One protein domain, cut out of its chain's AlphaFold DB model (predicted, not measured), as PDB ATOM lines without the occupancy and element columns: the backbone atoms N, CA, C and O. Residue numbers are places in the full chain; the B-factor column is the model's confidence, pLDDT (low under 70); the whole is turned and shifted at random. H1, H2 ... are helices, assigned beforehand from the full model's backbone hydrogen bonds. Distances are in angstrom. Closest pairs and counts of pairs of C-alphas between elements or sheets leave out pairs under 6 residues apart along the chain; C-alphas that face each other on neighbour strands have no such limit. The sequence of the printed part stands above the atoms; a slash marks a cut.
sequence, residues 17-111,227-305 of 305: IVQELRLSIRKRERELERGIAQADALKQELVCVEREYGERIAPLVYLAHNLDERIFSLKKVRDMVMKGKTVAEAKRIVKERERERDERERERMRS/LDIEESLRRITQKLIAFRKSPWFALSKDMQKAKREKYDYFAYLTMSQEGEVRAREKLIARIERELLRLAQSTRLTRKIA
ATOM      1  N   ILE A  17     -77.915  -6.109  14.005       79.62
ATOM      2  CA  ILE A  17     -76.687  -6.455  13.273       79.62
ATOM      3  C   ILE A  17     -75.440  -5.938  14.005       79.62
ATOM      4  O   ILE A  17     -74.444  -6.645  14.133       79.62
ATOM      5  N   VAL A  18     -75.489  -4.708  14.525       79.12
ATOM      6  CA  VAL A  18     -74.393  -4.096  15.292       79.12
ATOM      7  C   VAL A  18     -74.176  -4.851  16.605       79.12
ATOM      8  O   VAL A  18     -73.033  -5.117  16.982       79.12
ATOM      9  N   GLN A  19     -75.259  -5.263  17.269       80.00
ATOM     10  CA  GLN A  19     -75.183  -6.078  18.483       80.00
ATOM     11  C   GLN A  19     -74.561  -7.458  18.209       80.00
ATOM     12  O   GLN A  19     -73.677  -7.895  18.949       80.00
ATOM     13  N   GLU A  20     -74.963  -8.123  17.123       86.25
ATOM     14  CA  GLU A  20     -74.403  -9.414  16.715       86.25
ATOM     15  C   GLU A  20     -72.911  -9.311  16.364       86.25
ATOM     16  O   GLU A  20     -72.102 -10.112  16.844       86.25
ATOM     17  N   LEU A  21     -72.517  -8.287  15.600       82.06
ATOM     18  CA  LEU A  21     -71.115  -8.039  15.254       82.06
ATOM     19  C   LEU A  21     -70.255  -7.830  16.504       82.06
ATOM     20  O   LEU A  21     -69.192  -8.438  16.619       82.06
ATOM     21  N   ARG A  22     -70.729  -7.055  17.486       81.31
ATOM     22  CA  ARG A  22     -70.017  -6.856  18.762       81.31
ATOM     23  C   ARG A  22     -69.843  -8.152  19.546       81.31
ATOM     24  O   ARG A  22     -68.776  -8.389  20.111       81.31
ATOM     25  N   LEU A  23     -70.865  -9.008  19.584       87.56
ATOM     26  CA  LEU A  23     -70.763 -10.319  20.229       87.56
ATOM     27  C   LEU A  23     -69.755 -11.225  19.508       87.56
ATOM     28  O   LEU A  23     -68.969 -11.910  20.172       87.56
ATOM     29  N   SER A  24     -69.746 -11.204  18.172       86.88
ATOM     30  CA  SER A  24     -68.784 -11.946  17.352       86.88
ATOM     31  C   SER A  24     -67.349 -11.472  17.595       86.88
ATOM     32  O   SER A  24     -66.481 -12.292  17.896       86.88
ATOM     33  N   ILE A  25     -67.117 -10.156  17.583       81.25
ATOM     34  CA  ILE A  25     -65.822  -9.532  17.891       81.25
ATOM     35  C   ILE A  25     -65.338  -9.978  19.270       81.25
ATOM     36  O   ILE A  25     -64.298 -10.620  19.362       81.25
ATOM     37  N   ARG A  26     -66.148  -9.807  20.326       81.25
ATOM     38  CA  ARG A  26     -65.788 -10.236  21.693       81.25
ATOM     39  C   ARG A  26     -65.479 -11.729  21.804       81.25
ATOM     40  O   ARG A  26     -64.744 -12.168  22.692       81.25
ATOM     41  N   LYS A  27     -66.108 -12.567  20.977       89.75
ATOM     42  CA  LYS A  27     -65.800 -14.001  20.924       89.75
ATOM     43  C   LYS A  27     -64.443 -14.235  20.255       89.75
ATOM     44  O   LYS A  27     -63.634 -14.982  20.804       89.75
ATOM     45  N   ARG A  28     -64.194 -13.594  19.111       84.44
ATOM     46  CA  ARG A  28     -62.948 -13.729  18.349       84.44
ATOM     47  C   ARG A  28     -61.749 -13.098  19.051       84.44
ATOM     48  O   ARG A  28     -60.678 -13.686  19.011       84.44
ATOM     49  N   GLU A  29     -61.926 -12.007  19.786       77.81
ATOM     50  CA  GLU A  29     -60.896 -11.426  20.660       77.81
ATOM     51  C   GLU A  29     -60.469 -12.408  21.747       77.81
ATOM     52  O   GLU A  29     -59.285 -12.683  21.900       77.81
ATOM     53  N   ARG A  30     -61.421 -13.052  22.433       84.69
ATOM     54  CA  ARG A  30     -61.102 -14.098  23.423       84.69
ATOM     55  C   ARG A  30     -60.425 -15.319  22.801       84.69
ATOM     56  O   ARG A  30     -59.673 -16.030  23.464       84.69
ATOM     57  N   GLU A  31     -60.730 -15.650  21.548       88.44
ATOM     58  CA  GLU A  31     -59.996 -16.681  20.803       88.44
ATOM     59  C   GLU A  31     -58.573 -16.220  20.475       88.44
ATOM     60  O   GLU A  31     -57.632 -16.994  20.652       88.44
ATOM     61  N   LEU A  32     -58.412 -14.958  20.075       78.56
ATOM     62  CA  LEU A  32     -57.133 -14.345  19.751       78.56
ATOM     63  C   LEU A  32     -56.223 -14.294  20.977       78.56
ATOM     64  O   LEU A  32     -55.103 -14.790  20.913       78.56
ATOM     65  N   GLU A  33     -56.720 -13.794  22.106       76.94
ATOM     66  CA  GLU A  33     -56.014 -13.756  23.389       76.94
ATOM     67  C   GLU A  33     -55.542 -15.149  23.817       76.94
ATOM     68  O   GLU A  33     -54.374 -15.337  24.166       76.94
ATOM     69  N   ARG A  34     -56.419 -16.160  23.726       86.81
ATOM     70  CA  ARG A  34     -56.046 -17.554  24.014       86.81
ATOM     71  C   ARG A  34     -54.972 -18.063  23.058       86.81
ATOM     72  O   ARG A  34     -54.044 -18.734  23.503       86.81
ATOM     73  N   GLY A  35     -55.074 -17.747  21.768       81.94
ATOM     74  CA  GLY A  35     -54.074 -18.111  20.768       81.94
ATOM     75  C   GLY A  35     -52.712 -17.461  21.029       81.94
ATOM     76  O   GLY A  35     -51.691 -18.142  20.937       81.94
ATOM     77  N   ILE A  36     -52.690 -16.174  21.392       75.06
ATOM     78  CA  ILE A  36     -51.469 -15.440  21.764       75.06
ATOM     79  C   ILE A  36     -50.829 -16.093  22.986       75.06
ATOM     80  O   ILE A  36     -49.657 -16.456  22.931       75.06
ATOM     81  N   ALA A  37     -51.605 -16.322  24.048       81.44
ATOM     82  CA  ALA A  37     -51.107 -16.949  25.266       81.44
ATOM     83  C   ALA A  37     -50.527 -18.349  24.999       81.44
ATOM     84  O   ALA A  37     -49.460 -18.687  25.509       81.44
ATOM     85  N   GLN A  38     -51.184 -19.151  24.154       88.94
ATOM     86  CA  GLN A  38     -50.668 -20.457  23.735       88.94
ATOM     87  C   GLN A  38     -49.367 -20.343  22.937       88.94
ATOM     88  O   GLN A  38     -48.452 -21.139  23.145       88.94
ATOM     89  N   ALA A  39     -49.279 -19.381  22.017       80.56
ATOM     90  CA  ALA A  39     -48.087 -19.175  21.205       80.56
ATOM     91  C   ALA A  39     -46.900 -18.708  22.053       80.56
ATOM     92  O   ALA A  39     -45.794 -19.211  21.865       80.56
ATOM     93  N   ASP A  40     -47.132 -17.804  23.004       78.81
ATOM     94  CA  ASP A  40     -46.101 -17.308  23.912       78.81
ATOM     95  C   ASP A  40     -45.632 -18.393  24.884       78.81
ATOM     96  O   ASP A  40     -44.424 -18.577  25.045       78.81
ATOM     97  N   ALA A  41     -46.552 -19.170  25.467       86.25
ATOM     98  CA  ALA A  41     -46.203 -20.297  26.331       86.25
ATOM     99  C   ALA A  41     -45.371 -21.347  25.579       86.25
ATOM    100  O   ALA A  41     -44.319 -21.770  26.058       86.25
ATOM    101  N   LEU A  42     -45.800 -21.710  24.365       88.69
ATOM    102  CA  LEU A  42     -45.063 -22.653  23.531       88.69
ATOM    103  C   LEU A  42     -43.686 -22.099  23.157       88.69
ATOM    104  O   LEU A  42     -42.691 -22.807  23.246       88.69
ATOM    105  N   LYS A  43     -43.599 -20.821  22.781       85.38
ATOM    106  CA  LYS A  43     -42.321 -20.172  22.478       85.38
ATOM    107  C   LYS A  43     -41.369 -20.222  23.675       85.38
ATOM    108  O   LYS A  43     -40.199 -20.537  23.488       85.38
ATOM    109  N   GLN A  44     -41.849 -19.918  24.880       85.94
ATOM    110  CA  GLN A  44     -41.034 -19.975  26.096       85.94
ATOM    111  C   GLN A  44     -40.530 -21.395  26.371       85.94
ATOM    112  O   GLN A  44     -39.344 -21.569  26.637       85.94
ATOM    113  N   GLU A  45     -41.394 -22.405  26.239       90.00
ATOM    114  CA  GLU A  45     -41.011 -23.814  26.374       90.00
ATOM    115  C   GLU A  45     -39.901 -24.191  25.382       90.00
ATOM    116  O   GLU A  45     -38.874 -24.740  25.779       90.00
ATOM    117  N   LEU A  46     -40.064 -23.834  24.104       90.19
ATOM    118  CA  LEU A  46     -39.080 -24.135  23.062       90.19
ATOM    119  C   LEU A  46     -37.743 -23.421  23.287       90.19
ATOM    120  O   LEU A  46     -36.700 -24.036  23.094       90.19
ATOM    121  N   VAL A  47     -37.758 -22.163  23.737       89.75
ATOM    122  CA  VAL A  47     -36.534 -21.411  24.066       89.75
ATOM    123  C   VAL A  47     -35.782 -22.052  25.234       89.75
ATOM    124  O   VAL A  47     -34.552 -22.087  25.224       89.75
ATOM    125  N   CYS A  48     -36.492 -22.570  26.238       88.88
ATOM    126  CA  CYS A  48     -35.860 -23.305  27.334       88.88
ATOM    127  C   CYS A  48     -35.201 -24.596  26.830       88.88
ATOM    128  O   CYS A  48     -34.042 -24.847  27.145       88.88
ATOM    129  N   VAL A  49     -35.906 -25.368  25.997       91.38
ATOM    130  CA  VAL A  49     -35.386 -26.611  25.401       91.38
ATOM    131  C   VAL A  49     -34.161 -26.346  24.519       91.38
ATOM    132  O   VAL A  49     -33.159 -27.051  24.624       91.38
ATOM    133  N   GLU A  50     -34.212 -25.315  23.676       92.00
ATOM    134  CA  GLU A  50     -33.094 -24.893  22.829       92.00
ATOM    135  C   GLU A  50     -31.875 -24.485  23.664       92.00
ATOM    136  O   GLU A  50     -30.751 -24.890  23.360       92.00
ATOM    137  N   ARG A  51     -32.088 -23.733  24.751       91.81
ATOM    138  CA  ARG A  51     -31.011 -23.340  25.665       91.81
ATOM    139  C   ARG A  51     -30.365 -24.551  26.329       91.81
ATOM    140  O   ARG A  51     -29.146 -24.672  26.289       91.81
ATOM    141  N   GLU A  52     -31.161 -25.448  26.908       91.44
ATOM    142  CA  GLU A  52     -30.628 -26.636  27.585       91.44
ATOM    143  C   GLU A  52     -29.861 -27.547  26.622       91.44
ATOM    144  O   GLU A  52     -28.771 -28.027  26.948       91.44
ATOM    145  N   TYR A  53     -30.377 -27.730  25.403       94.00
ATOM    146  CA  TYR A  53     -29.656 -28.434  24.348       94.00
ATOM    147  C   TYR A  53     -28.333 -27.735  24.012       94.00
ATOM    148  O   TYR A  53     -27.293 -28.391  23.919       94.00
ATOM    149  N   GLY A  54     -28.362 -26.410  23.847       91.31
ATOM    150  CA  GLY A  54     -27.190 -25.591  23.546       91.31
ATOM    151  C   GLY A  54     -26.106 -25.655  24.623       91.31
ATOM    152  O   GLY A  54     -24.922 -25.637  24.301       91.31
ATOM    153  N   GLU A  55     -26.492 -25.775  25.891       93.44
ATOM    154  CA  GLU A  55     -25.556 -25.851  27.014       93.44
ATOM    155  C   GLU A  55     -24.979 -27.258  27.212       93.44
ATOM    156  O   GLU A  55     -23.786 -27.395  27.486       93.44
ATOM    157  N   ARG A  56     -25.798 -28.308  27.077       93.56
ATOM    158  CA  ARG A  56     -25.392 -29.682  27.430       93.56
ATOM    159  C   ARG A  56     -24.971 -30.529  26.236       93.56
ATOM    160  O   ARG A  56     -23.998 -31.272  26.318       93.56
ATOM    161  N   ILE A  57     -25.705 -30.440  25.129       93.88
ATOM    162  CA  ILE A  57     -25.573 -31.371  24.001       93.88
ATOM    163  C   ILE A  57     -24.736 -30.771  22.875       93.88
ATOM    164  O   ILE A  57     -23.833 -31.434  22.363       93.88
ATOM    165  N   ALA A  58     -24.985 -29.513  22.508       92.25
ATOM    166  CA  ALA A  58     -24.278 -28.864  21.407       92.25
ATOM    167  C   ALA A  58     -22.738 -28.884  21.550       92.25
ATOM    168  O   ALA A  58     -22.070 -29.165  20.549       92.25
ATOM    169  N   PRO A  59     -22.136 -28.690  22.747       95.44
ATOM    170  CA  PRO A  59     -20.685 -28.773  22.903       95.44
ATOM    171  C   PRO A  59     -20.139 -30.176  22.623       95.44
ATOM    172  O   PRO A  59     -19.071 -30.312  22.028       95.44
ATOM    173  N   LEU A  60     -20.879 -31.221  23.008       94.56
ATOM    174  CA  LEU A  60     -20.489 -32.613  22.781       94.56
ATOM    175  C   LEU A  60     -20.584 -32.987  21.303       94.56
ATOM    176  O   LEU A  60     -19.671 -33.617  20.778       94.56
ATOM    177  N   VAL A  61     -21.643 -32.549  20.618       92.81
ATOM    178  CA  VAL A  61     -21.804 -32.754  19.169       92.81
ATOM    179  C   VAL A  61     -20.685 -32.049  18.400       92.81
ATOM    180  O   VAL A  61     -20.065 -32.641  17.514       92.81
ATOM    181  N   TYR A  62     -20.369 -30.808  18.775       93.31
ATOM    182  CA  TYR A  62     -19.255 -30.065  18.190       93.31
ATOM    183  C   TYR A  62     -17.909 -30.761  18.437       93.31
ATOM    184  O   TYR A  62     -17.098 -30.915  17.523       93.31
ATOM    185  N   LEU A  63     -17.679 -31.236  19.664       95.31
ATOM    186  CA  LEU A  63     -16.481 -31.994  20.005       95.31
ATOM    187  C   LEU A  63     -16.386 -33.294  19.194       95.31
ATOM    188  O   LEU A  63     -15.323 -33.585  18.650       95.31
ATOM    189  N   ALA A  64     -17.478 -34.046  19.060       93.56
ATOM    190  CA  ALA A  64     -17.523 -35.271  18.267       93.56
ATOM    191  C   ALA A  64     -17.151 -35.013  16.798       93.56
ATOM    192  O   ALA A  64     -16.321 -35.739  16.255       93.56
ATOM    193  N   HIS A  65     -17.674 -33.940  16.195       93.75
ATOM    194  CA  HIS A  65     -17.307 -33.529  14.839       93.75
ATOM    195  C   HIS A  65     -15.803 -33.232  14.708       93.75
ATOM    196  O   HIS A  65     -15.141 -33.756  13.812       93.75
ATOM    197  N   ASN A  66     -15.227 -32.470  15.643       93.56
ATOM    198  CA  ASN A  66     -13.787 -32.179  15.639       93.56
ATOM    199  C   ASN A  66     -12.930 -33.447  15.795       93.56
ATOM    200  O   ASN A  66     -11.858 -33.567  15.194       93.56
ATOM    201  N   LEU A  67     -13.387 -34.403  16.608       94.25
ATOM    202  CA  LEU A  67     -12.722 -35.693  16.762       94.25
ATOM    203  C   LEU A  67     -12.816 -36.528  15.479       94.25
ATOM    204  O   LEU A  67     -11.832 -37.172  15.119       94.25
ATOM    205  N   ASP A  68     -13.942 -36.493  14.765       94.50
ATOM    206  CA  ASP A  68     -14.110 -37.183  13.481       94.50
ATOM    207  C   ASP A  68     -13.165 -36.624  12.406       94.50
ATOM    208  O   ASP A  68     -12.463 -37.401  11.745       94.50
ATOM    209  N   GLU A  69     -13.038 -35.297  12.307       92.00
ATOM    210  CA  GLU A  69     -12.041 -34.654  11.439       92.00
ATOM    211  C   GLU A  69     -10.621 -35.092  11.818       92.00
ATOM    212  O   GLU A  69      -9.838 -35.529  10.971       92.00
ATOM    213  N   ARG A  70     -10.296 -35.111  13.116       94.19
ATOM    214  CA  ARG A  70      -8.987 -35.577  13.588       94.19
ATOM    215  C   ARG A  70      -8.722 -37.045  13.247       94.19
ATOM    216  O   ARG A  70      -7.603 -37.391  12.851       94.19
ATOM    217  N   ILE A  71      -9.718 -37.916  13.401       95.00
ATOM    218  CA  ILE A  71      -9.634 -39.331  13.016       95.00
ATOM    219  C   ILE A  71      -9.335 -39.440  11.522       95.00
ATOM    220  O   ILE A  71      -8.475 -40.229  11.122       95.00
ATOM    221  N   PHE A  72     -10.014 -38.646  10.696       93.81
ATOM    222  CA  PHE A  72      -9.803 -38.622   9.256       93.81
ATOM    223  C   PHE A  72      -8.379 -38.179   8.886       93.81
ATOM    224  O   PHE A  72      -7.702 -38.879   8.121       93.81
ATOM    225  N   SER A  73      -7.872 -37.098   9.486       92.00
ATOM    226  CA  SER A  73      -6.487 -36.640   9.313       92.00
ATOM    227  C   SER A  73      -5.478 -37.728   9.680       92.00
ATOM    228  O   SER A  73      -4.547 -38.018   8.925       92.00
ATOM    229  N   LEU A  74      -5.662 -38.381  10.832       93.25
ATOM    230  CA  LEU A  74      -4.755 -39.425  11.310       93.25
ATOM    231  C   LEU A  74      -4.785 -40.673  10.424       93.25
ATOM    232  O   LEU A  74      -3.726 -41.241  10.146       93.25
ATOM    233  N   LYS A  75      -5.962 -41.073   9.928       93.81
ATOM    234  CA  LYS A  75      -6.088 -42.159   8.946       93.81
ATOM    235  C   LYS A  75      -5.312 -41.837   7.668       93.81
ATOM    236  O   LYS A  75      -4.530 -42.672   7.223       93.81
ATOM    237  N   LYS A  76      -5.412 -40.609   7.143       93.00
ATOM    238  CA  LYS A  76      -4.606 -40.175   5.984       93.00
ATOM    239  C   LYS A  76      -3.104 -40.233   6.251       93.00
ATOM    240  O   LYS A  76      -2.352 -40.687   5.391       93.00
ATOM    241  N   VAL A  77      -2.660 -39.786   7.429       92.19
ATOM    242  CA  VAL A  77      -1.243 -39.870   7.823       92.19
ATOM    243  C   VAL A  77      -0.785 -41.325   7.828       92.19
ATOM    244  O   VAL A  77       0.247 -41.637   7.236       92.19
ATOM    245  N   ARG A  78      -1.561 -42.223   8.441       91.44
ATOM    246  CA  ARG A  78      -1.274 -43.663   8.456       91.44
ATOM    247  C   ARG A  78      -1.160 -44.223   7.044       91.44
ATOM    248  O   ARG A  78      -0.186 -44.908   6.754       91.44
ATOM    249  N   ASP A  79      -2.085 -43.888   6.155       91.25
ATOM    250  CA  ASP A  79      -2.067 -44.386   4.778       91.25
ATOM    251  C   ASP A  79      -0.835 -43.884   3.999       91.25
ATOM    252  O   ASP A  79      -0.263 -44.620   3.198       91.25
ATOM    253  N   MET A  80      -0.369 -42.655   4.254       90.75
ATOM    254  CA  MET A  80       0.886 -42.147   3.682       90.75
ATOM    255  C   MET A  80       2.124 -42.850   4.246       90.75
ATOM    256  O   MET A  80       3.076 -43.096   3.506       90.75
ATOM    257  N   VAL A  81       2.114 -43.195   5.534       90.31
ATOM    258  CA  VAL A  81       3.205 -43.943   6.175       90.31
ATOM    259  C   VAL A  81       3.287 -45.363   5.622       90.31
ATOM    260  O   VAL A  81       4.377 -45.831   5.308       90.31
ATOM    261  N   MET A  82       2.141 -46.014   5.400       86.69
ATOM    262  CA  MET A  82       2.079 -47.318   4.727       86.69
ATOM    263  C   MET A  82       2.616 -47.264   3.289       86.69
ATOM    264  O   MET A  82       3.155 -48.249   2.801       86.69
ATOM    265  N   LYS A  83       2.535 -46.102   2.627       89.62
ATOM    266  CA  LYS A  83       3.148 -45.836   1.312       89.62
ATOM    267  C   LYS A  83       4.639 -45.463   1.389       89.62
ATOM    268  O   LYS A  83       5.201 -45.006   0.399       89.62
ATOM    269  N   GLY A  84       5.279 -45.623   2.548       86.62
ATOM    270  CA  GLY A  84       6.722 -45.439   2.736       86.62
ATOM    271  C   GLY A  84       7.160 -44.046   3.199       86.62
ATOM    272  O   GLY A  84       8.358 -43.818   3.373       86.62
ATOM    273  N   LYS A  85       6.232 -43.108   3.436       88.69
ATOM    274  CA  LYS A  85       6.583 -41.782   3.971       88.69
ATOM    275  C   LYS A  85       6.908 -41.841   5.457       88.69
ATOM    276  O   LYS A  85       6.360 -42.643   6.209       88.69
ATOM    277  N   THR A  86       7.758 -40.929   5.923       90.12
ATOM    278  CA  THR A  86       7.967 -40.781   7.372       90.12
ATOM    279  C   THR A  86       6.730 -40.164   8.027       90.12
ATOM    280  O   THR A  86       6.020 -39.367   7.413       90.12
ATOM    281  N   VAL A  87       6.486 -40.467   9.306       88.19
ATOM    282  CA  VAL A  87       5.351 -39.885  10.050       88.19
ATOM    283  C   VAL A  87       5.409 -38.351  10.069       88.19
ATOM    284  O   VAL A  87       4.374 -37.695   9.968       88.19
ATOM    285  N   ALA A  88       6.606 -37.768  10.177       88.06
ATOM    286  CA  ALA A  88       6.783 -36.316  10.189       88.06
ATOM    287  C   ALA A  88       6.415 -35.679   8.839       88.06
ATOM    288  O   ALA A  88       5.708 -34.673   8.810       88.06
ATOM    289  N   GLU A  89       6.848 -36.282   7.731       88.25
ATOM    290  CA  GLU A  89       6.509 -35.822   6.383       88.25
ATOM    291  C   GLU A  89       5.007 -35.977   6.103       88.25
ATOM    292  O   GLU A  89       4.354 -35.022   5.688       88.25
ATOM    293  N   ALA A  90       4.431 -37.140   6.420       89.75
ATOM    294  CA  ALA A  90       3.006 -37.404   6.245       89.75
ATOM    295  C   ALA A  90       2.133 -36.395   7.018       89.75
ATOM    296  O   ALA A  90       1.175 -35.859   6.464       89.75
ATOM    297  N   LYS A  91       2.493 -36.069   8.270       90.12
ATOM    298  CA  LYS A  91       1.794 -35.043   9.065       90.12
ATOM    299  C   LYS A  91       1.879 -33.648   8.441       90.12
ATOM    300  O   LYS A  91       0.886 -32.926   8.477       90.12
ATOM    301  N   ARG A  92       3.033 -33.258   7.885       91.62
ATOM    302  CA  ARG A  92       3.196 -31.954   7.214       91.62
ATOM    303  C   ARG A  92       2.288 -31.847   5.990       91.62
ATOM    304  O   ARG A  92       1.531 -30.890   5.901       91.62
ATOM    305  N   ILE A  93       2.299 -32.866   5.130       89.31
ATOM    306  CA  ILE A  93       1.505 -32.883   3.892       89.31
ATOM    307  C   ILE A  93       0.005 -32.861   4.190       89.31
ATOM    308  O   ILE A  93      -0.747 -32.140   3.540       89.31
ATOM    309  N   VAL A  94      -0.459 -33.656   5.160       89.94
ATOM    310  CA  VAL A  94      -1.884 -33.676   5.523       89.94
ATOM    311  C   VAL A  94      -2.322 -32.314   6.065       89.94
ATOM    312  O   VAL A  94      -3.330 -31.790   5.602       89.94
ATOM    313  N   LYS A  95      -1.524 -31.701   6.948       90.19
ATOM    314  CA  LYS A  95      -1.820 -30.382   7.526       90.19
ATOM    315  C   LYS A  95      -1.837 -29.260   6.483       90.19
ATOM    316  O   LYS A  95      -2.634 -28.337   6.587       90.19
ATOM    317  N   GLU A  96      -0.944 -29.310   5.501       89.44
ATOM    318  CA  GLU A  96      -0.918 -28.353   4.390       89.44
ATOM    319  C   GLU A  96      -2.176 -28.475   3.522       89.44
ATOM    320  O   GLU A  96      -2.864 -27.484   3.297       89.44
ATOM    321  N   ARG A  97      -2.565 -29.701   3.156       85.94
ATOM    322  CA  ARG A  97      -3.795 -29.960   2.386       85.94
ATOM    323  C   ARG A  97      -5.076 -29.562   3.118       85.94
ATOM    324  O   ARG A  97      -6.056 -29.203   2.474       85.94
ATOM    325  N   GLU A  98      -5.096 -29.685   4.441       86.19
ATOM    326  CA  GLU A  98      -6.207 -29.205   5.271       86.19
ATOM    327  C   GLU A  98      -6.308 -27.681   5.211       86.19
ATOM    328  O   GLU A  98      -7.373 -27.161   4.907       86.19
ATOM    329  N   ARG A  99      -5.185 -26.969   5.361       85.69
ATOM    330  CA  ARG A  99      -5.154 -25.502   5.236       85.69
ATOM    331  C   ARG A  99      -5.637 -25.023   3.870       85.69
ATOM    332  O   ARG A  99      -6.444 -24.105   3.812       85.69
ATOM    333  N   GLU A 100      -5.185 -25.663   2.794       84.56
ATOM    334  CA  GLU A 100      -5.647 -25.344   1.439       84.56
ATOM    335  C   GLU A 100      -7.154 -25.572   1.271       84.56
ATOM    336  O   GLU A 100      -7.828 -24.816   0.573       84.56
ATOM    337  N   ARG A 101      -7.704 -26.627   1.887       82.44
ATOM    338  CA  ARG A 101      -9.147 -26.893   1.857       82.44
ATOM    339  C   ARG A 101      -9.911 -25.797   2.598       82.44
ATOM    340  O   ARG A 101     -10.860 -25.264   2.030       82.44
ATOM    341  N   ASP A 102      -9.485 -25.461   3.811       81.69
ATOM    342  CA  ASP A 102     -10.132 -24.444   4.643       81.69
ATOM    343  C   ASP A 102     -10.094 -23.068   3.967       81.69
ATOM    344  O   ASP A 102     -11.056 -22.305   4.022       81.69
ATOM    345  N   GLU A 103      -8.987 -22.738   3.301       84.25
ATOM    346  CA  GLU A 103      -8.839 -21.496   2.546       84.25
ATOM    347  C   GLU A 103      -9.789 -21.446   1.346       84.25
ATOM    348  O   GLU A 103     -10.525 -20.472   1.196       84.25
ATOM    349  N   ARG A 104      -9.887 -22.533   0.568       80.31
ATOM    350  CA  ARG A 104     -10.858 -22.639  -0.536       80.31
ATOM    351  C   ARG A 104     -12.299 -22.542  -0.057       80.31
ATOM    352  O   ARG A 104     -13.134 -21.950  -0.735       80.31
ATOM    353  N   GLU A 105     -12.622 -23.143   1.084       77.75
ATOM    354  CA  GLU A 105     -13.964 -23.053   1.661       77.75
ATOM    355  C   GLU A 105     -14.273 -21.626   2.125       77.75
ATOM    356  O   GLU A 105     -15.339 -21.094   1.819       77.75
ATOM    357  N   ARG A 106     -13.315 -20.945   2.762       80.81
ATOM    358  CA  ARG A 106     -13.449 -19.526   3.124       80.81
ATOM    359  C   ARG A 106     -13.599 -18.626   1.905       80.81
ATOM    360  O   ARG A 106     -14.400 -17.697   1.942       80.81
ATOM    361  N   GLU A 107     -12.859 -18.883   0.832       80.56
ATOM    362  CA  GLU A 107     -13.007 -18.158  -0.432       80.56
ATOM    363  C   GLU A 107     -14.383 -18.381  -1.055       80.56
ATOM    364  O   GLU A 107     -15.014 -17.408  -1.461       80.56
ATOM    365  N   ARG A 108     -14.894 -19.620  -1.051       77.06
ATOM    366  CA  ARG A 108     -16.267 -19.937  -1.482       77.06
ATOM    367  C   ARG A 108     -17.320 -19.224  -0.645       77.06
ATOM    368  O   ARG A 108     -18.275 -18.704  -1.200       77.06
ATOM    369  N   MET A 109     -17.143 -19.156   0.672       75.69
ATOM    370  CA  MET A 109     -18.061 -18.423   1.551       75.69
ATOM    371  C   MET A 109     -18.007 -16.912   1.286       75.69
ATOM    372  O   MET A 109     -19.033 -16.236   1.305       75.69
ATOM    373  N   ARG A 110     -16.822 -16.367   0.985       79.12
ATOM    374  CA  ARG A 110     -16.654 -14.956   0.600       79.12
ATOM    375  C   ARG A 110     -17.265 -14.639  -0.765       79.12
ATOM    376  O   ARG A 110     -17.795 -13.545  -0.934       79.12
ATOM    377  N   SER A 111     -17.180 -15.553  -1.729       71.69
ATOM    378  CA  SER A 111     -17.727 -15.355  -3.075       71.69
ATOM    379  C   SER A 111     -19.224 -15.670  -3.169       71.69
ATOM    380  O   SER A 111     -19.937 -14.945  -3.856       71.69
ATOM    381  N   LEU A 227     -62.456  -8.339  10.634       84.50
ATOM    382  CA  LEU A 227     -61.491  -8.807   9.632       84.50
ATOM    383  C   LEU A 227     -60.050  -8.756  10.161       84.50
ATOM    384  O   LEU A 227     -59.300  -9.719   9.972       84.50
ATOM    385  N   ASP A 228     -59.686  -7.696  10.882       77.75
ATOM    386  CA  ASP A 228     -58.359  -7.545  11.489       77.75
ATOM    387  C   ASP A 228     -58.083  -8.613  12.555       77.75
ATOM    388  O   ASP A 228     -56.993  -9.204  12.617       77.75
ATOM    389  N   ILE A 229     -59.086  -8.920  13.384       78.81
ATOM    390  CA  ILE A 229     -58.998  -9.994  14.380       78.81
ATOM    391  C   ILE A 229     -58.859 -11.352  13.684       78.81
ATOM    392  O   ILE A 229     -58.045 -12.180  14.099       78.81
ATOM    393  N   GLU A 230     -59.606 -11.594  12.606       86.31
ATOM    394  CA  GLU A 230     -59.507 -12.825  11.819       86.31
ATOM    395  C   GLU A 230     -58.146 -12.989  11.139       86.31
ATOM    396  O   GLU A 230     -57.594 -14.094  11.091       86.31
ATOM    397  N   GLU A 231     -57.567 -11.910  10.616       84.75
ATOM    398  CA  GLU A 231     -56.208 -11.939  10.086       84.75
ATOM    399  C   GLU A 231     -55.182 -12.219  11.191       84.75
ATOM    400  O   GLU A 231     -54.309 -13.079  11.033       84.75
ATOM    401  N   SER A 232     -55.329 -11.573  12.344       75.12
ATOM    402  CA  SER A 232     -54.466 -11.800  13.505       75.12
ATOM    403  C   SER A 232     -54.536 -13.255  13.988       75.12
ATOM    404  O   SER A 232     -53.499 -13.890  14.205       75.12
ATOM    405  N   LEU A 233     -55.741 -13.833  14.052       84.62
ATOM    406  CA  LEU A 233     -55.973 -15.245  14.362       84.62
ATOM    407  C   LEU A 233     -55.289 -16.177  13.358       84.62
ATOM    408  O   LEU A 233     -54.646 -17.153  13.759       84.62
ATOM    409  N   ARG A 234     -55.371 -15.875  12.055       89.06
ATOM    410  CA  ARG A 234     -54.663 -16.633  11.011       89.06
ATOM    411  C   ARG A 234     -53.151 -16.585  11.220       89.06
ATOM    412  O   ARG A 234     -52.510 -17.639  11.221       89.06
ATOM    413  N   ARG A 235     -52.584 -15.402  11.476       82.56
ATOM    414  CA  ARG A 235     -51.142 -15.224  11.736       82.56
ATOM    415  C   ARG A 235     -50.679 -16.024  12.957       82.56
ATOM    416  O   ARG A 235     -49.653 -16.699  12.899       82.56
ATOM    417  N   ILE A 236     -51.428 -15.999  14.059       82.50
ATOM    418  CA  ILE A 236     -51.091 -16.771  15.269       82.50
ATOM    419  C   ILE A 236     -51.220 -18.273  15.035       82.50
ATOM    420  O   ILE A 236     -50.352 -19.035  15.457       82.50
ATOM    421  N   THR A 237     -52.245 -18.702  14.304       88.75
ATOM    422  CA  THR A 237     -52.415 -20.113  13.940       88.75
ATOM    423  C   THR A 237     -51.224 -20.609  13.118       88.75
ATOM    424  O   THR A 237     -50.669 -21.668  13.411       88.75
ATOM    425  N   GLN A 238     -50.762 -19.823  12.141       89.38
ATOM    426  CA  GLN A 238     -49.558 -20.135  11.366       89.38
ATOM    427  C   GLN A 238     -48.303 -20.207  12.247       89.38
ATOM    428  O   GLN A 238     -47.529 -21.155  12.114       89.38
ATOM    429  N   LYS A 239     -48.124 -19.272  13.193       83.12
ATOM    430  CA  LYS A 239     -47.014 -19.315  14.164       83.12
ATOM    431  C   LYS A 239     -47.043 -20.586  15.012       83.12
ATOM    432  O   LYS A 239     -46.019 -21.248  15.152       83.12
ATOM    433  N   LEU A 240     -48.212 -20.973  15.522       87.75
ATOM    434  CA  LEU A 240     -48.379 -22.214  16.282       87.75
ATOM    435  C   LEU A 240     -48.042 -23.452  15.444       87.75
ATOM    436  O   LEU A 240     -47.398 -24.375  15.941       87.75
ATOM    437  N   ILE A 241     -48.440 -23.478  14.169       92.00
ATOM    438  CA  ILE A 241     -48.071 -24.559  13.243       92.00
ATOM    439  C   ILE A 241     -46.554 -24.589  13.022       92.00
ATOM    440  O   ILE A 241     -45.965 -25.667  13.061       92.00
ATOM    441  N   ALA A 242     -45.917 -23.434  12.822       87.38
ATOM    442  CA  ALA A 242     -44.472 -23.339  12.640       87.38
ATOM    443  C   ALA A 242     -43.713 -23.840  13.879       87.38
ATOM    444  O   ALA A 242     -42.827 -24.683  13.752       87.38
ATOM    445  N   PHE A 243     -44.126 -23.424  15.082       87.81
ATOM    446  CA  PHE A 243     -43.567 -23.941  16.331       87.81
ATOM    447  C   PHE A 243     -43.730 -25.456  16.443       87.81
ATOM    448  O   PHE A 243     -42.768 -26.146  16.758       87.81
ATOM    449  N   ARG A 244     -44.899 -26.004  16.090       89.62
ATOM    450  CA  ARG A 244     -45.137 -27.458  16.114       89.62
ATOM    451  C   ARG A 244     -44.320 -28.256  15.094       89.62
ATOM    452  O   ARG A 244     -44.162 -29.461  15.275       89.62
ATOM    453  N   LYS A 245     -43.836 -27.625  14.023       91.75
ATOM    454  CA  LYS A 245     -42.948 -28.250  13.029       91.75
ATOM    455  C   LYS A 245     -41.464 -28.126  13.388       91.75
ATOM    456  O   LYS A 245     -40.640 -28.770  12.746       91.75
ATOM    457  N   SER A 246     -41.117 -27.304  14.378       90.56
ATOM    458  CA  SER A 246     -39.730 -27.089  14.789       90.56
ATOM    459  C   SER A 246     -39.112 -28.360  15.398       90.56
ATOM    460  O   SER A 246     -39.797 -29.063  16.150       90.56
ATOM    461  N   PRO A 247     -37.810 -28.627  15.167       89.25
ATOM    462  CA  PRO A 247     -37.077 -29.690  15.858       89.25
ATOM    463  C   PRO A 247     -37.176 -29.589  17.385       89.25
ATOM    464  O   PRO A 247     -37.311 -30.602  18.068       89.25
ATOM    465  N   TRP A 248     -37.206 -28.366  17.923       92.38
ATOM    466  CA  TRP A 248     -37.333 -28.117  19.360       92.38
ATOM    467  C   TRP A 248     -38.655 -28.622  19.928       92.38
ATOM    468  O   TRP A 248     -38.718 -29.046  21.078       92.38
ATOM    469  N   PHE A 249     -39.717 -28.625  19.122       91.81
ATOM    470  CA  PHE A 249     -41.007 -29.146  19.556       91.81
ATOM    471  C   PHE A 249     -41.029 -30.670  19.600       91.81
ATOM    472  O   PHE A 249     -41.628 -31.244  20.508       91.81
ATOM    473  N   ALA A 250     -40.353 -31.332  18.656       91.81
ATOM    474  CA  ALA A 250     -40.139 -32.774  18.729       91.81
ATOM    475  C   ALA A 250     -39.330 -33.133  19.986       91.81
ATOM    476  O   ALA A 250     -39.759 -33.977  20.768       91.81
ATOM    477  N   LEU A 251     -38.245 -32.396  20.242       91.31
ATOM    478  CA  LEU A 251     -37.418 -32.579  21.432       91.31
ATOM    479  C   LEU A 251     -38.203 -32.336  22.732       91.31
ATOM    480  O   LEU A 251     -38.095 -33.116  23.677       91.31
ATOM    481  N   SER A 252     -39.055 -31.306  22.767       91.88
ATOM    482  CA  SER A 252     -39.911 -31.058  23.930       91.88
ATOM    483  C   SER A 252     -40.901 -32.202  24.171       91.88
ATOM    484  O   SER A 252     -41.134 -32.599  25.312       91.88
ATOM    485  N   LYS A 253     -41.457 -32.807  23.113       93.19
ATOM    486  CA  LYS A 253     -42.322 -33.991  23.257       93.19
ATOM    487  C   LYS A 253     -41.583 -35.177  23.866       93.19
ATOM    488  O   LYS A 253     -42.142 -35.846  24.738       93.19
ATOM    489  N   ASP A 254     -40.351 -35.420  23.438       91.00
ATOM    490  CA  ASP A 254     -39.523 -36.487  23.999       91.00
ATOM    491  C   ASP A 254     -39.199 -36.213  25.473       91.00
ATOM    492  O   ASP A 254     -39.327 -37.105  26.313       91.00
ATOM    493  N   MET A 255     -38.921 -34.956  25.824       90.38
ATOM    494  CA  MET A 255     -38.733 -34.525  27.210       90.38
ATOM    495  C   MET A 255     -40.003 -34.715  28.056       90.38
ATOM    496  O   MET A 255     -39.943 -35.212  29.183       90.38
ATOM    497  N   GLN A 256     -41.180 -34.380  27.520       89.88
ATOM    498  CA  GLN A 256     -42.457 -34.624  28.195       89.88
ATOM    499  C   GLN A 256     -42.718 -36.123  28.397       89.88
ATOM    500  O   GLN A 256     -43.245 -36.514  29.442       89.88
ATOM    501  N   LYS A 257     -42.345 -36.974  27.432       90.88
ATOM    502  CA  LYS A 257     -42.434 -38.435  27.558       90.88
ATOM    503  C   LYS A 257     -41.492 -38.956  28.647       90.88
ATOM    504  O   LYS A 257     -41.945 -39.666  29.540       90.88
ATOM    505  N   ALA A 258     -40.236 -38.526  28.640       90.25
ATOM    506  CA  ALA A 258     -39.250 -38.887  29.653       90.25
ATOM    507  C   ALA A 258     -39.678 -38.478  31.069       90.25
ATOM    508  O   ALA A 258     -39.537 -39.248  32.017       90.25
ATOM    509  N   LYS A 259     -40.311 -37.306  31.210       88.69
ATOM    510  CA  LYS A 259     -40.874 -36.853  32.489       88.69
ATOM    511  C   LYS A 259     -41.969 -37.787  33.012       88.69
ATOM    512  O   LYS A 259     -42.050 -38.004  34.220       88.69
ATOM    513  N   ARG A 260     -42.794 -38.373  32.132       91.50
ATOM    514  CA  ARG A 260     -43.792 -39.398  32.514       91.50
ATOM    515  C   ARG A 260     -43.122 -40.693  32.963       91.50
ATOM    516  O   ARG A 260     -43.579 -41.322  33.911       91.50
ATOM    517  N   GLU A 261     -42.026 -41.046  32.307       90.75
ATOM    518  CA  GLU A 261     -41.190 -42.210  32.614       90.75
ATOM    519  C   GLU A 261     -40.193 -41.939  33.769       90.75
ATOM    520  O   GLU A 261     -39.438 -42.826  34.156       90.75
ATOM    521  N   LYS A 262     -40.241 -40.739  34.374       91.19
ATOM    522  CA  LYS A 262     -39.450 -40.288  35.531       91.19
ATOM    523  C   LYS A 262     -37.926 -40.326  35.335       91.19
ATOM    524  O   LYS A 262     -37.199 -40.548  36.301       91.19
ATOM    525  N   TYR A 263     -37.435 -40.049  34.129       89.88
ATOM    526  CA  TYR A 263     -36.006 -39.803  33.898       89.88
ATOM    527  C   TYR A 263     -35.747 -38.455  33.221       89.88
ATOM    528  O   TYR A 263     -36.625 -37.871  32.584       89.88
ATOM    529  N   ASP A 264     -34.518 -37.961  33.376       91.12
ATOM    530  CA  ASP A 264     -34.029 -36.762  32.695       91.12
ATOM    531  C   ASP A 264     -33.551 -37.139  31.284       91.12
ATOM    532  O   ASP A 264     -32.547 -37.834  31.099       91.12
ATOM    533  N   TYR A 265     -34.303 -36.683  30.282       91.12
ATOM    534  CA  TYR A 265     -34.004 -36.928  28.875       91.12
ATOM    535  C   TYR A 265     -32.672 -36.309  28.437       91.12
ATOM    536  O   TYR A 265     -31.898 -36.946  27.721       91.12
ATOM    537  N   PHE A 266     -32.369 -35.087  28.886       92.00
ATOM    538  CA  PHE A 266     -31.116 -34.424  28.540       92.00
ATOM    539  C   PHE A 266     -29.929 -35.100  29.206       92.00
ATOM    540  O   PHE A 266     -28.887 -35.233  28.568       92.00
ATOM    541  N   ALA A 267     -30.068 -35.572  30.447       91.94
ATOM    542  CA  ALA A 267     -29.021 -36.360  31.091       91.94
ATOM    543  C   ALA A 267     -28.727 -37.646  30.302       91.94
ATOM    544  O   ALA A 267     -27.566 -37.938  30.019       91.94
ATOM    545  N   TYR A 268     -29.768 -38.363  29.866       92.62
ATOM    546  CA  TYR A 268     -29.617 -39.544  29.013       92.62
ATOM    547  C   TYR A 268     -28.897 -39.223  27.693       92.62
ATOM    548  O   TYR A 268     -27.920 -39.890  27.341       92.62
ATOM    549  N   LEU A 269     -29.330 -38.177  26.979       92.75
ATOM    550  CA  LEU A 269     -28.672 -37.755  25.741       92.75
ATOM    551  C   LEU A 269     -27.215 -37.349  25.971       92.75
ATOM    552  O   LEU A 269     -26.350 -37.737  25.191       92.75
ATOM    553  N   THR A 270     -26.939 -36.616  27.050       95.19
ATOM    554  CA  THR A 270     -25.583 -36.190  27.423       95.19
ATOM    555  C   THR A 270     -24.696 -37.412  27.632       95.19
ATOM    556  O   THR A 270     -23.645 -37.515  27.008       95.19
ATOM    557  N   MET A 271     -25.149 -38.396  28.416       94.88
ATOM    558  CA  MET A 271     -24.402 -39.637  28.647       94.88
ATOM    559  C   MET A 271     -24.122 -40.405  27.351       94.88
ATOM    560  O   MET A 271     -23.019 -40.921  27.166       94.88
ATOM    561  N   SER A 272     -25.102 -40.468  26.444       94.62
ATOM    562  CA  SER A 272     -24.931 -41.095  25.131       94.62
ATOM    563  C   SER A 272     -23.854 -40.378  24.306       94.62
ATOM    564  O   SER A 272     -22.891 -41.001  23.851       94.62
ATOM    565  N   GLN A 273     -23.954 -39.049  24.195       93.94
ATOM    566  CA  GLN A 273     -23.013 -38.221  23.436       93.94
ATOM    567  C   GLN A 273     -21.599 -38.236  24.039       93.94
ATOM    568  O   GLN A 273     -20.609 -38.347  23.318       93.94
ATOM    569  N   GLU A 274     -21.467 -38.218  25.364       94.88
ATOM    570  CA  GLU A 274     -20.176 -38.402  26.033       94.88
ATOM    571  C   GLU A 274     -19.571 -39.786  25.767       94.88
ATOM    572  O   GLU A 274     -18.350 -39.926  25.671       94.88
ATOM    573  N   GLY A 275     -20.398 -40.832  25.696       95.31
ATOM    574  CA  GLY A 275     -19.953 -42.178  25.338       95.31
ATOM    575  C   GLY A 275     -19.380 -42.218  23.922       95.31
ATOM    576  O   GLY A 275     -18.304 -42.778  23.692       95.31
ATOM    577  N   GLU A 276     -20.060 -41.556  22.992       94.38
ATOM    578  CA  GLU A 276     -19.640 -41.364  21.607       94.38
ATOM    579  C   GLU A 276     -18.322 -40.585  21.471       94.38
ATOM    580  O   GLU A 276     -17.433 -40.996  20.716       94.38
ATOM    581  N   VAL A 277     -18.162 -39.493  22.221       96.44
ATOM    582  CA  VAL A 277     -16.909 -38.726  22.312       96.44
ATOM    583  C   VAL A 277     -15.783 -39.622  22.836       96.44
ATOM    584  O   VAL A 277     -14.750 -39.768  22.179       96.44
ATOM    585  N   ARG A 278     -16.007 -40.323  23.956       97.31
ATOM    586  CA  ARG A 278     -15.022 -41.243  24.551       97.31
ATOM    587  C   ARG A 278     -14.611 -42.366  23.597       97.31
ATOM    588  O   ARG A 278     -13.452 -42.784  23.586       97.31
ATOM    589  N   ALA A 279     -15.540 -42.887  22.797       96.25
ATOM    590  CA  ALA A 279     -15.239 -43.906  21.794       96.25
ATOM    591  C   ALA A 279     -14.304 -43.368  20.695       96.25
ATOM    592  O   ALA A 279     -13.326 -44.033  20.337       96.25
ATOM    593  N   ARG A 280     -14.555 -42.145  20.211       96.75
ATOM    594  CA  ARG A 280     -13.703 -41.464  19.223       96.75
ATOM    595  C   ARG A 280     -12.313 -41.162  19.777       96.75
ATOM    596  O   ARG A 280     -11.321 -41.456  19.110       96.75
ATOM    597  N   GLU A 281     -12.210 -40.685  21.015       96.75
ATOM    598  CA  GLU A 281     -10.922 -40.463  21.689       96.75
ATOM    599  C   GLU A 281     -10.100 -41.755  21.801       96.75
ATOM    600  O   GLU A 281      -8.914 -41.782  21.459       96.75
ATOM    601  N   LYS A 282     -10.734 -42.865  22.206       97.31
ATOM    602  CA  LYS A 282     -10.079 -44.185  22.250       97.31
ATOM    603  C   LYS A 282      -9.581 -44.620  20.872       97.31
ATOM    604  O   LYS A 282      -8.492 -45.196  20.772       97.31
ATOM    605  N   LEU A 283     -10.347 -44.350  19.813       96.25
ATOM    606  CA  LEU A 283      -9.945 -44.645  18.439       96.25
ATOM    607  C   LEU A 283      -8.742 -43.795  18.005       96.25
ATOM    608  O   LEU A 283      -7.784 -44.347  17.462       96.25
ATOM    609  N   ILE A 284      -8.744 -42.492  18.297       96.31
ATOM    610  CA  ILE A 284      -7.598 -41.604  18.052       96.31
ATOM    611  C   ILE A 284      -6.351 -42.146  18.755       96.31
ATOM    612  O   ILE A 284      -5.333 -42.382  18.104       96.31
ATOM    613  N   ALA A 285      -6.448 -42.445  20.052       96.50
ATOM    614  CA  ALA A 285      -5.336 -42.971  20.840       96.50
ATOM    615  C   ALA A 285      -4.820 -44.323  20.316       96.50
ATOM    616  O   ALA A 285      -3.642 -44.659  20.462       96.50
ATOM    617  N   ARG A 286      -5.687 -45.145  19.713       97.06
ATOM    618  CA  ARG A 286      -5.271 -46.379  19.032       97.06
ATOM    619  C   ARG A 286      -4.460 -46.071  17.773       97.06
ATOM    620  O   ARG A 286      -3.360 -46.602  17.639       97.06
ATOM    621  N   ILE A 287      -4.961 -45.201  16.895       93.88
ATOM    622  CA  ILE A 287      -4.278 -44.842  15.640       93.88
ATOM    623  C   ILE A 287      -2.926 -44.177  15.930       93.88
ATOM    624  O   ILE A 287      -1.926 -44.487  15.285       93.88
ATOM    625  N   GLU A 288      -2.853 -43.298  16.929       94.19
ATOM    626  CA  GLU A 288      -1.600 -42.639  17.305       94.19
ATOM    627  C   GLU A 288      -0.553 -43.629  17.839       94.19
ATOM    628  O   GLU A 288       0.622 -43.530  17.475       94.19
ATOM    629  N   ARG A 289      -0.966 -44.632  18.627       94.88
ATOM    630  CA  ARG A 289      -0.075 -45.722  19.067       94.88
ATOM    631  C   ARG A 289       0.436 -46.560  17.896       94.88
ATOM    632  O   ARG A 289       1.614 -46.910  17.873       94.88
ATOM    633  N   GLU A 290      -0.416 -46.865  16.920       92.88
ATOM    634  CA  GLU A 290      -0.017 -47.569  15.694       92.88
ATOM    635  C   GLU A 290       1.011 -46.752  14.893       92.88
ATOM    636  O   GLU A 290       2.065 -47.271  14.524       92.88
ATOM    637  N   LEU A 291       0.770 -45.450  14.707       91.12
ATOM    638  CA  LEU A 291       1.710 -44.541  14.040       91.12
ATOM    639  C   LEU A 291       3.058 -44.449  14.763       91.12
ATOM    640  O   LEU A 291       4.100 -44.389  14.109       91.12
ATOM    641  N   LEU A 292       3.062 -44.447  16.099       91.06
ATOM    642  CA  LEU A 292       4.295 -44.428  16.883       91.06
ATOM    643  C   LEU A 292       5.115 -45.707  16.668       91.06
ATOM    644  O   LEU A 292       6.326 -45.628  16.464       91.06
ATOM    645  N   ARG A 293       4.457 -46.873  16.653       89.88
ATOM    646  CA  ARG A 293       5.109 -48.160  16.364       89.88
ATOM    647  C   ARG A 293       5.718 -48.177  14.962       89.88
ATOM    648  O   ARG A 293       6.875 -48.560  14.808       89.88
ATOM    649  N   LEU A 294       4.985 -47.688  13.960       85.94
ATOM    650  CA  LEU A 294       5.479 -47.558  12.582       85.94
ATOM    651  C   LEU A 294       6.670 -46.588  12.468       85.94
ATOM    652  O   LEU A 294       7.598 -46.816  11.691       85.94
ATOM    653  N   ALA A 295       6.687 -45.512  13.257       83.88
ATOM    654  CA  ALA A 295       7.821 -44.587  13.307       83.88
ATOM    655  C   ALA A 295       9.076 -45.221  13.928       83.88
ATOM    656  O   ALA A 295      10.199 -44.920  13.522       83.88
ATOM    657  N   GLN A 296       8.897 -46.077  14.936       84.75
ATOM    658  CA  GLN A 296       9.999 -46.779  15.594       84.75
ATOM    659  C   GLN A 296      10.588 -47.868  14.689       84.75
ATOM    660  O   GLN A 296      11.809 -47.940  14.562       84.75
ATOM    661  N   SER A 297       9.752 -48.649  13.995       76.00
ATOM    662  CA  SER A 297      10.228 -49.683  13.066       76.00
ATOM    663  C   SER A 297      11.010 -49.093  11.887       76.00
ATOM    664  O   SER A 297      12.090 -49.577  11.566       76.00
ATOM    665  N   THR A 298      10.534 -47.988  11.305       68.94
ATOM    666  CA  THR A 298      11.227 -47.285  10.206       68.94
ATOM    667  C   THR A 298      12.549 -46.631  10.622       68.94
ATOM    668  O   THR A 298      13.450 -46.483   9.796       68.94
ATOM    669  N   ARG A 299      12.707 -46.243  11.897       65.06
ATOM    670  CA  ARG A 299      13.992 -45.758  12.438       65.06
ATOM    671  C   ARG A 299      15.000 -46.883  12.663       65.06
ATOM    672  O   ARG A 299      16.190 -46.650  12.480       65.06
ATOM    673  N   LEU A 300      14.538 -48.062  13.077       63.22
ATOM    674  CA  LEU A 300      15.399 -49.223  13.312       63.22
ATOM    675  C   LEU A 300      15.940 -49.791  11.995       63.22
ATOM    676  O   LEU A 300      17.136 -50.042  11.899       63.22
ATOM    677  N   THR A 301      15.109 -49.896  10.955       60.56
ATOM    678  CA  THR A 301      15.550 -50.386   9.636       60.56
ATOM    679  C   THR A 301      16.555 -49.456   8.953       60.56
ATOM    680  O   THR A 301      17.492 -49.936   8.331       60.56
ATOM    681  N   ARG A 302      16.433 -48.131   9.122       58.69
ATOM    682  CA  ARG A 302      17.395 -47.146   8.582       58.69
ATOM    683  C   ARG A 302      18.710 -47.018   9.360       58.69
ATOM    684  O   ARG A 302      19.597 -46.330   8.886       58.69
ATOM    685  N   LYS A 303      18.823 -47.590  10.565       58.59
ATOM    686  CA  LYS A 303      20.084 -47.609  11.335       58.59
ATOM    687  C   LYS A 303      20.967 -48.820  11.020       58.59
ATOM    688  O   LYS A 303      22.111 -48.840  11.455       58.59
ATOM    689  N   ILE A 304      20.407 -49.834  10.361       51.81
ATOM    690  CA  ILE A 304      21.069 -51.113  10.060       51.81
ATOM    691  C   ILE A 304      21.521 -51.175   8.586       51.81
ATOM    692  O   ILE A 304      22.386 -51.980   8.256       51.81
ATOM    693  N   ALA A 305      20.957 -50.322   7.723       48.75
ATOM    694  CA  ALA A 305      21.399 -50.089   6.346       48.75
ATOM    695  C   ALA A 305      22.393 -48.922   6.290       48.75
ATOM    696  O   ALA A 305      23.319 -48.994   5.457       48.75
TER     697      ALA A 305
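AT A GLANCE: This is residues 17 to 111 and 227 to 305 of the 305 residues of an uncharacterized protein of Candidatus Vogelbacteria bacterium CG10_big_fil_rev_8_21_14_0_10_45_14 (UniProt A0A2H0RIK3). Two long helices, H1 and H6, meet near their ends and make a thin, staggered rod; H4 runs beside H1, H2 beside H6, H5 crosses near the junction, and H3 slants off H2, its residues 99 to 111 sticking out. The printed part has 174 residues, with six named helices, H1 to H6 in chain order: all helix. It is extended, radius of gyration of the C-alphas 28.5 A, spanning 107 by 48 by 19 A.

HOW THE PARTS SIT: Start at H1, residues 17 to 56: it touches H4, residues 227 to 245, closest at C-alphas 32 and 233, 5.6 A. H5, residues 247 to 260, touches H1 about perpendicular, 81 degrees, closest at C-alphas 46 and 248, 5.7 A. H6, residues 265 to 304, touches H2, residues 58 to 82, at a shallow tilt of 19 degrees, closest at C-alphas 64 and 277, 5.4 A. H2 touches H3, residues 87 to 111, closest at C-alphas 77 and 90, 5.2 A. Every O i to N i+4 pair is within hydrogen-bond range in H1 to H5, 35 of 36 in H6.

IN THESE COORDINATES: Find C-alpha 17 at (-76.687, -6.455, 13.273); H1 runs 58.1 A. H6 runs 59.9 A to C-alpha 304 at (21.069, -51.113, 10.060).

THE WHOLE: Residues 112 to 226 are not printed; C-alphas 111 and 227 are 46.0 A apart. Links printed whole are tight. Residues 298 to 305 have pLDDT under 70.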